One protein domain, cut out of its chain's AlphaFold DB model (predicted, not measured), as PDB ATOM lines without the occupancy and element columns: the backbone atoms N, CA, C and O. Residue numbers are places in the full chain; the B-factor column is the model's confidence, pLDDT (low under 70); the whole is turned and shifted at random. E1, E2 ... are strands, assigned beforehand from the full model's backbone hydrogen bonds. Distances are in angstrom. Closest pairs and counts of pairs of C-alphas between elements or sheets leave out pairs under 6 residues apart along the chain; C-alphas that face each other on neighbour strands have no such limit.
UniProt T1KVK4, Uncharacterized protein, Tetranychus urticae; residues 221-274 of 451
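AT A GLANCE: This is residues 221 to 274 of the 451 residues of an uncharacterized protein of Tetranychus urticae (UniProt T1KVK4). A single flat sheet makes this domain: three long strands, E1, E2 and E3, run back and forth side by side, and a short fourth strand, E4, is added along the free edge of E3. A long loop, residues 256 to 267, folds back from the end of E3 to reach E4, and no named helix covers either face. The printed part has 54 residues, with four named strands in the order E1, E2, E3, E4 both along the chain and across the mixed sheet; the class is all strand. The whole is only just loose, close to compact, with a radius of gyration of the C-alphas of 12.5 A and spans of 40 by 24 by 13 A.

IN THESE COORDINATES: E2, the longest strand, covers residues 237 to 245 and measures 26.7 A. E1 is residues 224 to 231, 23.8 A, and its first C-alpha, Leu 224, is at (-14.369, -4.041, -31.050). E3 is residues 248 to 255, 23.1 A. E4 is residues 268 to 270, 6.6 A, ending with C-alpha 270 at (-23.409, -17.101, -43.911).

HOW THE PARTS SIT: E1, E2 and E3 form a meander, each strand the antiparallel neighbour of the one before. The hairpin E1 and E2 has directions 172 degrees apart, with N 228 and O 240 at 2.9 A, within hydrogen-bond range. In the hairpin E2 and E3, at 168 degrees, N 252 and O 241 are within range at 2.8 A. E4 is parallel to E3, at 17 degrees, with N 253 and O 269 within range at 2.8 A. The edge strands E1 and E4 are apart.

THE WHOLE: The C-alphas of Ala 221 and Asp 234, the two farthest apart, are 39.6 A from each other. The printed part has no cut, and the link E3 to E4 is long, with 12 residues. The model's pLDDT is under 70 at residues 261 to 262, 266 and 272 to 274.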
ATOM      1  N   ALA A 221     -11.032   2.154 -27.987       88.50
ATOM      2  CA  ALA A 221     -11.635   3.357 -28.575       88.50
ATOM      3  C   ALA A 221     -11.658   3.419 -30.120       88.50
ATOM      4  O   ALA A 221     -12.156   4.403 -30.668       88.50
ATOM      5  N   LYS A 222     -11.128   2.417 -30.835       89.81
ATOM      6  CA  LYS A 222     -11.159   2.357 -32.308       89.81
ATOM      7  C   LYS A 222     -11.837   1.116 -32.870       89.81
ATOM      8  O   LYS A 222     -12.314   1.151 -34.003       89.81
ATOM      9  N   SER A 223     -11.834   0.016 -32.125       93.81
ATOM     10  CA  SER A 223     -12.311  -1.267 -32.624       93.81
ATOM     11  C   SER A 223     -12.908  -2.127 -31.521       93.81
ATOM     12  O   SER A 223     -12.427  -2.130 -30.392       93.81
ATOM     13  N   LEU A 224     -13.918  -2.920 -31.869       96.19
ATOM     14  CA  LEU A 224     -14.369  -4.041 -31.050       96.19
ATOM     15  C   LEU A 224     -14.488  -5.300 -31.903       96.19
ATOM     16  O   LEU A 224     -14.819  -5.253 -33.090       96.19
ATOM     17  N   LYS A 225     -14.230  -6.440 -31.273       97.94
ATOM     18  CA  LYS A 225     -14.407  -7.775 -31.842       97.94
ATOM     19  C   LYS A 225     -15.103  -8.659 -30.824       97.94
ATOM     20  O   LYS A 225     -14.827  -8.569 -29.628       97.94
ATOM     21  N   GLY A 226     -15.953  -9.559 -31.288       98.19
ATOM     22  CA  GLY A 226     -16.621 -10.488 -30.395       98.19
ATOM     23  C   GLY A 226     -17.232 -11.680 -31.100       98.19
ATOM     24  O   GLY A 226     -17.210 -11.813 -32.326       98.19
ATOM     25  N   SER A 227     -17.793 -12.558 -30.287       98.25
ATOM     26  CA  SER A 227     -18.687 -13.612 -30.717       98.25
ATOM     27  C   SER A 227     -19.811 -13.801 -29.708       98.25
ATOM     28  O   SER A 227     -19.656 -13.549 -28.515       98.25
ATOM     29  N   TYR A 228     -20.962 -14.245 -30.192       98.19
ATOM     30  CA  TYR A 228     -21.988 -14.862 -29.362       98.19
ATOM     31  C   TYR A 228     -22.461 -16.141 -30.037       98.19
ATOM     32  O   TYR A 228     -22.296 -16.312 -31.247       98.19
ATOM     33  N   GLY A 229     -23.052 -17.046 -29.273       97.88
ATOM     34  CA  GLY A 229     -23.623 -18.250 -29.844       97.88
ATOM     35  C   GLY A 229     -24.575 -18.965 -28.908       97.88
ATOM     36  O   GLY A 229     -24.562 -18.752 -27.698       97.88
ATOM     37  N   ILE A 230     -25.417 -19.797 -29.509       97.25
ATOM     38  CA  ILE A 230     -26.398 -20.641 -28.837       97.25
ATOM     39  C   ILE A 230     -26.268 -22.049 -29.413       97.25
ATOM     40  O   ILE A 230     -26.263 -22.221 -30.633       97.25
ATOM     41  N   ARG A 231     -26.186 -23.046 -28.535       96.94
ATOM     42  CA  ARG A 231     -26.378 -24.462 -28.844       96.94
ATOM     43  C   ARG A 231     -27.659 -24.922 -28.161       96.94
ATOM     44  O   ARG A 231     -27.750 -24.842 -26.939       96.94
ATOM     45  N   ASP A 232     -28.618 -25.390 -28.944       95.81
ATOM     46  CA  ASP A 232     -29.901 -25.918 -28.475       95.81
ATOM     47  C   ASP A 232     -29.772 -27.412 -28.098       95.81
ATOM     48  O   ASP A 232     -28.811 -28.084 -28.492       95.81
ATOM     49  N   VAL A 233     -30.730 -27.947 -27.335       95.25
ATOM     50  CA  VAL A 233     -30.731 -29.349 -26.863       95.25
ATOM     51  C   VAL A 233     -30.855 -30.367 -28.000       95.25
ATOM     52  O   VAL A 233     -30.378 -31.492 -27.875       95.25
ATOM     53  N   ASP A 234     -31.446 -29.967 -29.129       92.44
ATOM     54  CA  ASP A 234     -31.566 -30.782 -30.345       92.44
ATOM     55  C   ASP A 234     -30.299 -30.776 -31.226       92.44
ATOM     56  O   ASP A 234     -30.262 -31.408 -32.282       92.44
ATOM     57  N   GLY A 235     -29.238 -30.087 -30.790       90.94
ATOM     58  CA  GLY A 235     -27.972 -29.997 -31.510       90.94
ATOM     59  C   GLY A 235     -27.910 -28.885 -32.560       90.94
ATOM     60  O   GLY A 235     -26.861 -28.733 -33.201       90.94
ATOM     61  N   ARG A 236     -28.962 -28.067 -32.720       94.62
ATOM     62  CA  ARG A 236     -28.850 -26.811 -33.473       94.62
ATOM     63  C   ARG A 236     -27.814 -25.897 -32.831       94.62
ATOM     64  O   ARG A 236     -27.676 -25.820 -31.611       94.62
ATOM     65  N   LEU A 237     -27.054 -25.217 -33.672       95.44
ATOM     66  CA  LEU A 237     -25.948 -24.352 -33.307       95.44
ATOM     67  C   LEU A 237     -26.045 -23.081 -34.140       95.44
ATOM     68  O   LEU A 237     -26.111 -23.151 -35.362       95.44
ATOM     69  N   ARG A 238     -25.989 -21.929 -33.475       96.12
ATOM     70  CA  ARG A 238     -25.762 -20.620 -34.089       96.12
ATOM     71  C   ARG A 238     -24.534 -20.007 -33.437       96.12
ATOM     72  O   ARG A 238     -24.513 -19.859 -32.219       96.12
ATOM     73  N   ILE A 239     -23.537 -19.614 -34.217       97.19
ATOM     74  CA  ILE A 239     -22.409 -18.796 -33.761       97.19
ATOM     75  C   ILE A 239     -22.338 -17.570 -34.662       97.19
ATOM     76  O   ILE A 239     -22.314 -17.698 -35.880       97.19
ATOM     77  N   VAL A 240     -22.264 -16.382 -34.071       96.75
ATOM     78  CA  VAL A 240     -22.029 -15.128 -34.788       96.75
ATOM     79  C   VAL A 240     -20.713 -14.544 -34.303       96.75
ATOM     80  O   VAL A 240     -20.532 -14.325 -33.108       96.75
ATOM     81  N   ARG A 241     -19.789 -14.298 -35.229       97.69
ATOM     82  CA  ARG A 241     -18.483 -13.661 -35.003       97.69
ATOM     83  C   ARG A 241     -18.524 -12.287 -35.663       97.69
ATOM     84  O   ARG A 241     -18.969 -12.202 -36.802       97.69
ATOM     85  N   TYR A 242     -18.093 -11.225 -34.994       97.56
ATOM     86  CA  TYR A 242     -18.244  -9.855 -35.498       97.56
ATOM     87  C   TYR A 242     -17.050  -8.959 -35.172       97.56
ATOM     88  O   TYR A 242     -16.336  -9.165 -34.189       97.56
ATOM     89  N   VAL A 243     -16.862  -7.948 -36.019       97.31
ATOM     90  CA  VAL A 243     -15.913  -6.845 -35.846       97.31
ATOM     91  C   VAL A 243     -16.624  -5.542 -36.205       97.31
ATOM     92  O   VAL A 243     -17.313  -5.478 -37.224       97.31
ATOM     93  N   ALA A 244     -16.427  -4.502 -35.399       96.38
ATOM     94  CA  ALA A 244     -16.713  -3.125 -35.781       96.38
ATOM     95  C   ALA A 244     -15.433  -2.296 -35.649       96.38
ATOM     96  O   ALA A 244     -14.776  -2.320 -34.609       96.38
ATOM     97  N   ASP A 245     -15.069  -1.598 -36.720       95.12
ATOM     98  CA  ASP A 245     -13.881  -0.747 -36.820       95.12
ATOM     99  C   ASP A 245     -14.110   0.366 -37.865       95.12
ATOM    100  O   ASP A 245     -15.227   0.574 -38.347       95.12
ATOM    101  N   GLU A 246     -13.044   1.065 -38.262       95.56
ATOM    102  CA  GLU A 246     -13.054   2.104 -39.305       95.56
ATOM    103  C   GLU A 246     -13.592   1.614 -40.676       95.56
ATOM    104  O   GLU A 246     -13.977   2.429 -41.513       95.56
ATOM    105  N   LYS A 247     -13.673   0.293 -40.911       94.25
ATOM    106  CA  LYS A 247     -14.253  -0.339 -42.114       94.25
ATOM    107  C   LYS A 247     -15.709  -0.795 -41.888       94.25
ATOM    108  O   LYS A 247     -16.218  -1.642 -42.626       94.25
ATOM    109  N   GLY A 248     -16.377  -0.258 -40.866       94.06
ATOM    110  CA  GLY A 248     -17.774  -0.529 -40.519       94.06
ATOM    111  C   GLY A 248     -17.987  -1.835 -39.746       94.06
ATOM    112  O   GLY A 248     -17.041  -2.499 -39.329       94.06
ATOM    113  N   PHE A 249     -19.254  -2.209 -39.558       95.81
ATOM    114  CA  PHE A 249     -19.628  -3.499 -38.973       95.81
ATOM    115  C   PHE A 249     -19.523  -4.622 -40.014       95.81
ATOM    116  O   PHE A 249     -19.944  -4.459 -41.162       95.81
ATOM    117  N   ARG A 250     -18.973  -5.766 -39.598       95.44
ATOM    118  CA  ARG A 250     -18.869  -7.011 -40.373       95.44
ATOM    119  C   ARG A 250     -19.142  -8.191 -39.459       95.44
ATOM    120  O   ARG A 250     -18.643  -8.212 -38.331       95.44
ATOM    121  N   ALA A 251     -19.858  -9.196 -39.951       95.44
ATOM    122  CA  ALA A 251     -20.084 -10.427 -39.199       95.44
ATOM    123  C   ALA A 251     -19.969 -11.684 -40.067       95.44
ATOM    124  O   ALA A 251     -20.101 -11.632 -41.286       95.44
ATOM    125  N   LYS A 252     -19.744 -12.824 -39.416       94.44
ATOM    126  CA  LYS A 252     -19.883 -14.165 -39.979       94.44
ATOM    127  C   LYS A 252     -20.802 -14.979 -39.075       94.44
ATOM    128  O   LYS A 252     -20.568 -15.043 -37.868       94.44
ATOM    129  N   VAL A 253     -21.816 -15.601 -39.661       93.69
ATOM    130  CA  VAL A 253     -22.725 -16.551 -39.020       93.69
ATOM    131  C   VAL A 253     -22.304 -17.964 -39.409       93.69
ATOM    132  O   VAL A 253     -22.051 -18.252 -40.575       93.69
ATOM    133  N   GLU A 254     -22.229 -18.854 -38.431       93.31
ATOM    134  CA  GLU A 254     -21.998 -20.287 -38.594       93.31
ATOM    135  C   GLU A 254     -23.196 -21.006 -37.961       93.31
ATOM    136  O   GLU A 254     -23.448 -20.868 -36.761       93.31
ATOM    137  N   THR A 255     -23.985 -21.700 -38.781       94.38
ATOM    138  CA  THR A 255     -25.287 -22.270 -38.423       94.38
ATOM    139  C   THR A 255     -25.569 -23.579 -39.165       94.38
ATOM    140  O   THR A 255     -25.273 -23.714 -40.352       94.38
ATOM    141  N   ASN A 256     -26.156 -24.550 -38.464       89.94
ATOM    142  CA  ASN A 256     -26.594 -25.836 -39.025       89.94
ATOM    143  C   ASN A 256     -28.125 -25.938 -39.174       89.94
ATOM    144  O   ASN A 256     -28.656 -27.044 -39.288       89.94
ATOM    145  N   GLU A 257     -28.846 -24.817 -39.123       86.12
ATOM    146  CA  GLU A 257     -30.308 -24.830 -39.114       86.12
ATOM    147  C   GLU A 257     -30.933 -25.126 -40.495       86.12
ATOM    148  O   GLU A 257     -30.480 -24.605 -41.517       86.12
ATOM    149  N   PRO A 258     -32.011 -25.933 -40.558       81.00
ATOM    150  CA  PRO A 258     -32.739 -26.163 -41.801       81.00
ATOM    151  C   PRO A 258     -33.250 -24.853 -42.413       81.00
ATOM    152  O   PRO A 258     -33.917 -24.065 -41.747       81.00
ATOM    153  N   GLY A 259     -32.962 -24.639 -43.697       79.06
ATOM    154  CA  GLY A 259     -33.407 -23.458 -44.443       79.06
ATOM    155  C   GLY A 259     -32.465 -22.250 -44.401       79.06
ATOM    156  O   GLY A 259     -32.687 -21.314 -45.164       79.06
ATOM    157  N   THR A 260     -31.386 -22.253 -43.604       76.88
ATOM    158  CA  THR A 260     -30.356 -21.204 -43.715       76.88
ATOM    159  C   THR A 260     -29.429 -21.495 -44.897       76.88
ATOM    160  O   THR A 260     -28.511 -22.311 -44.784       76.88
ATOM    161  N   GLY A 261     -29.678 -20.836 -46.032       69.94
ATOM    162  CA  GLY A 261     -28.726 -20.764 -47.145       69.94
ATOM    163  C   GLY A 261     -27.481 -19.936 -46.796       69.94
ATOM    164  O   GLY A 261     -27.393 -19.359 -45.711       69.94
ATOM    165  N   SER A 262     -26.524 -19.867 -47.721       67.00
ATOM    166  CA  SER A 262     -25.298 -19.065 -47.584       67.00
ATOM    167  C   SER A 262     -25.416 -17.628 -48.117       67.00
ATOM    168  O   SER A 262     -24.439 -16.891 -48.061       67.00
ATOM    169  N   GLU A 263     -26.601 -17.196 -48.577       70.38
ATOM    170  CA  GLU A 263     -26.802 -15.880 -49.203       70.38
ATOM    171  C   GLU A 263     -26.424 -14.696 -48.285       70.38
ATOM    172  O   GLU A 263     -27.173 -14.286 -47.389       70.38
ATOM    173  N   ASP A 264     -25.255 -14.110 -48.554       74.62
ATOM    174  CA  ASP A 264     -24.686 -12.987 -47.806       74.62
ATOM    175  C   ASP A 264     -25.617 -11.763 -47.767       74.62
ATOM    176  O   ASP A 264     -25.861 -11.084 -48.772       74.62
ATOM    177  N   SER A 265     -26.063 -11.401 -46.563       73.69
ATOM    178  CA  SER A 265     -26.953 -10.262 -46.322       73.69
ATOM    179  C   SER A 265     -26.228  -9.147 -45.572       73.69
ATOM    180  O   SER A 265     -25.657  -9.373 -44.515       73.69
ATOM    181  N   ALA A 266     -26.276  -7.912 -46.084       63.53
ATOM    182  CA  ALA A 266     -25.828  -6.701 -45.376       63.53
ATOM    183  C   ALA A 266     -24.423  -6.779 -44.717       63.53
ATOM    184  O   ALA A 266     -24.237  -6.323 -43.590       63.53
ATOM    185  N   ASN A 267     -23.421  -7.316 -45.432       75.62
ATOM    186  CA  ASN A 267     -22.040  -7.505 -44.938       75.62
ATOM    187  C   ASN A 267     -21.920  -8.527 -43.778       75.62
ATOM    188  O   ASN A 267     -20.992  -8.474 -42.962       75.62
ATOM    189  N   VAL A 268     -22.882  -9.455 -43.716       80.81
ATOM    190  CA  VAL A 268     -22.889 -10.653 -42.875       80.81
ATOM    191  C   VAL A 268     -22.707 -11.879 -43.765       80.81
ATOM    192  O   VAL A 268     -23.500 -12.100 -44.678       80.81
ATOM    193  N   TYR A 269     -21.678 -12.669 -43.465       80.44
ATOM    194  CA  TYR A 269     -21.310 -13.874 -44.204       80.44
ATOM    195  C   TYR A 269     -21.971 -15.123 -43.621       80.44
ATOM    196  O   TYR A 269     -21.788 -15.383 -42.428       80.44
ATOM    197  N   PHE A 270     -22.707 -15.909 -44.411       81.31
ATOM    198  CA  PHE A 270     -23.409 -17.101 -43.911       81.31
ATOM    199  C   PHE A 270     -22.676 -18.402 -44.265       81.31
ATOM    200  O   PHE A 270     -22.480 -18.747 -45.423       81.31
ATOM    201  N   ASN A 271     -22.276 -19.156 -43.235       82.69
ATOM    202  CA  ASN A 271     -21.582 -20.453 -43.279       82.69
ATOM    203  C   ASN A 271     -20.203 -20.498 -43.969       82.69
ATOM    204  O   ASN A 271     -19.405 -21.387 -43.672       82.69
ATOM    205  N   GLY A 272     -19.838 -19.501 -44.768       66.62
ATOM    206  CA  GLY A 272     -18.535 -19.390 -45.413       66.62
ATOM    207  C   GLY A 272     -18.388 -18.061 -46.143       66.62
ATOM    208  O   GLY A 272     -19.022 -17.082 -45.773       66.62
ATOM    209  N   TYR A 273     -17.545 -18.050 -47.170       50.62
ATOM    210  CA  TYR A 273     -17.736 -17.169 -48.317       50.62
ATOM    211  C   TYR A 273     -18.323 -18.031 -49.433       50.62
ATOM    212  O   TYR A 273     -17.764 -19.095 -49.713       50.62
ATOM    213  N   ASP A 274     -19.374 -17.563 -50.104       47.06
ATOM    214  CA  ASP A 274     -19.765 -18.118 -51.401       47.06
ATOM    215  C   ASP A 274     -18.637 -17.835 -52.404       47.06
ATOM    216  O   ASP A 274     -18.472 -16.714 -52.894       47.06
TER     217      ASP A 274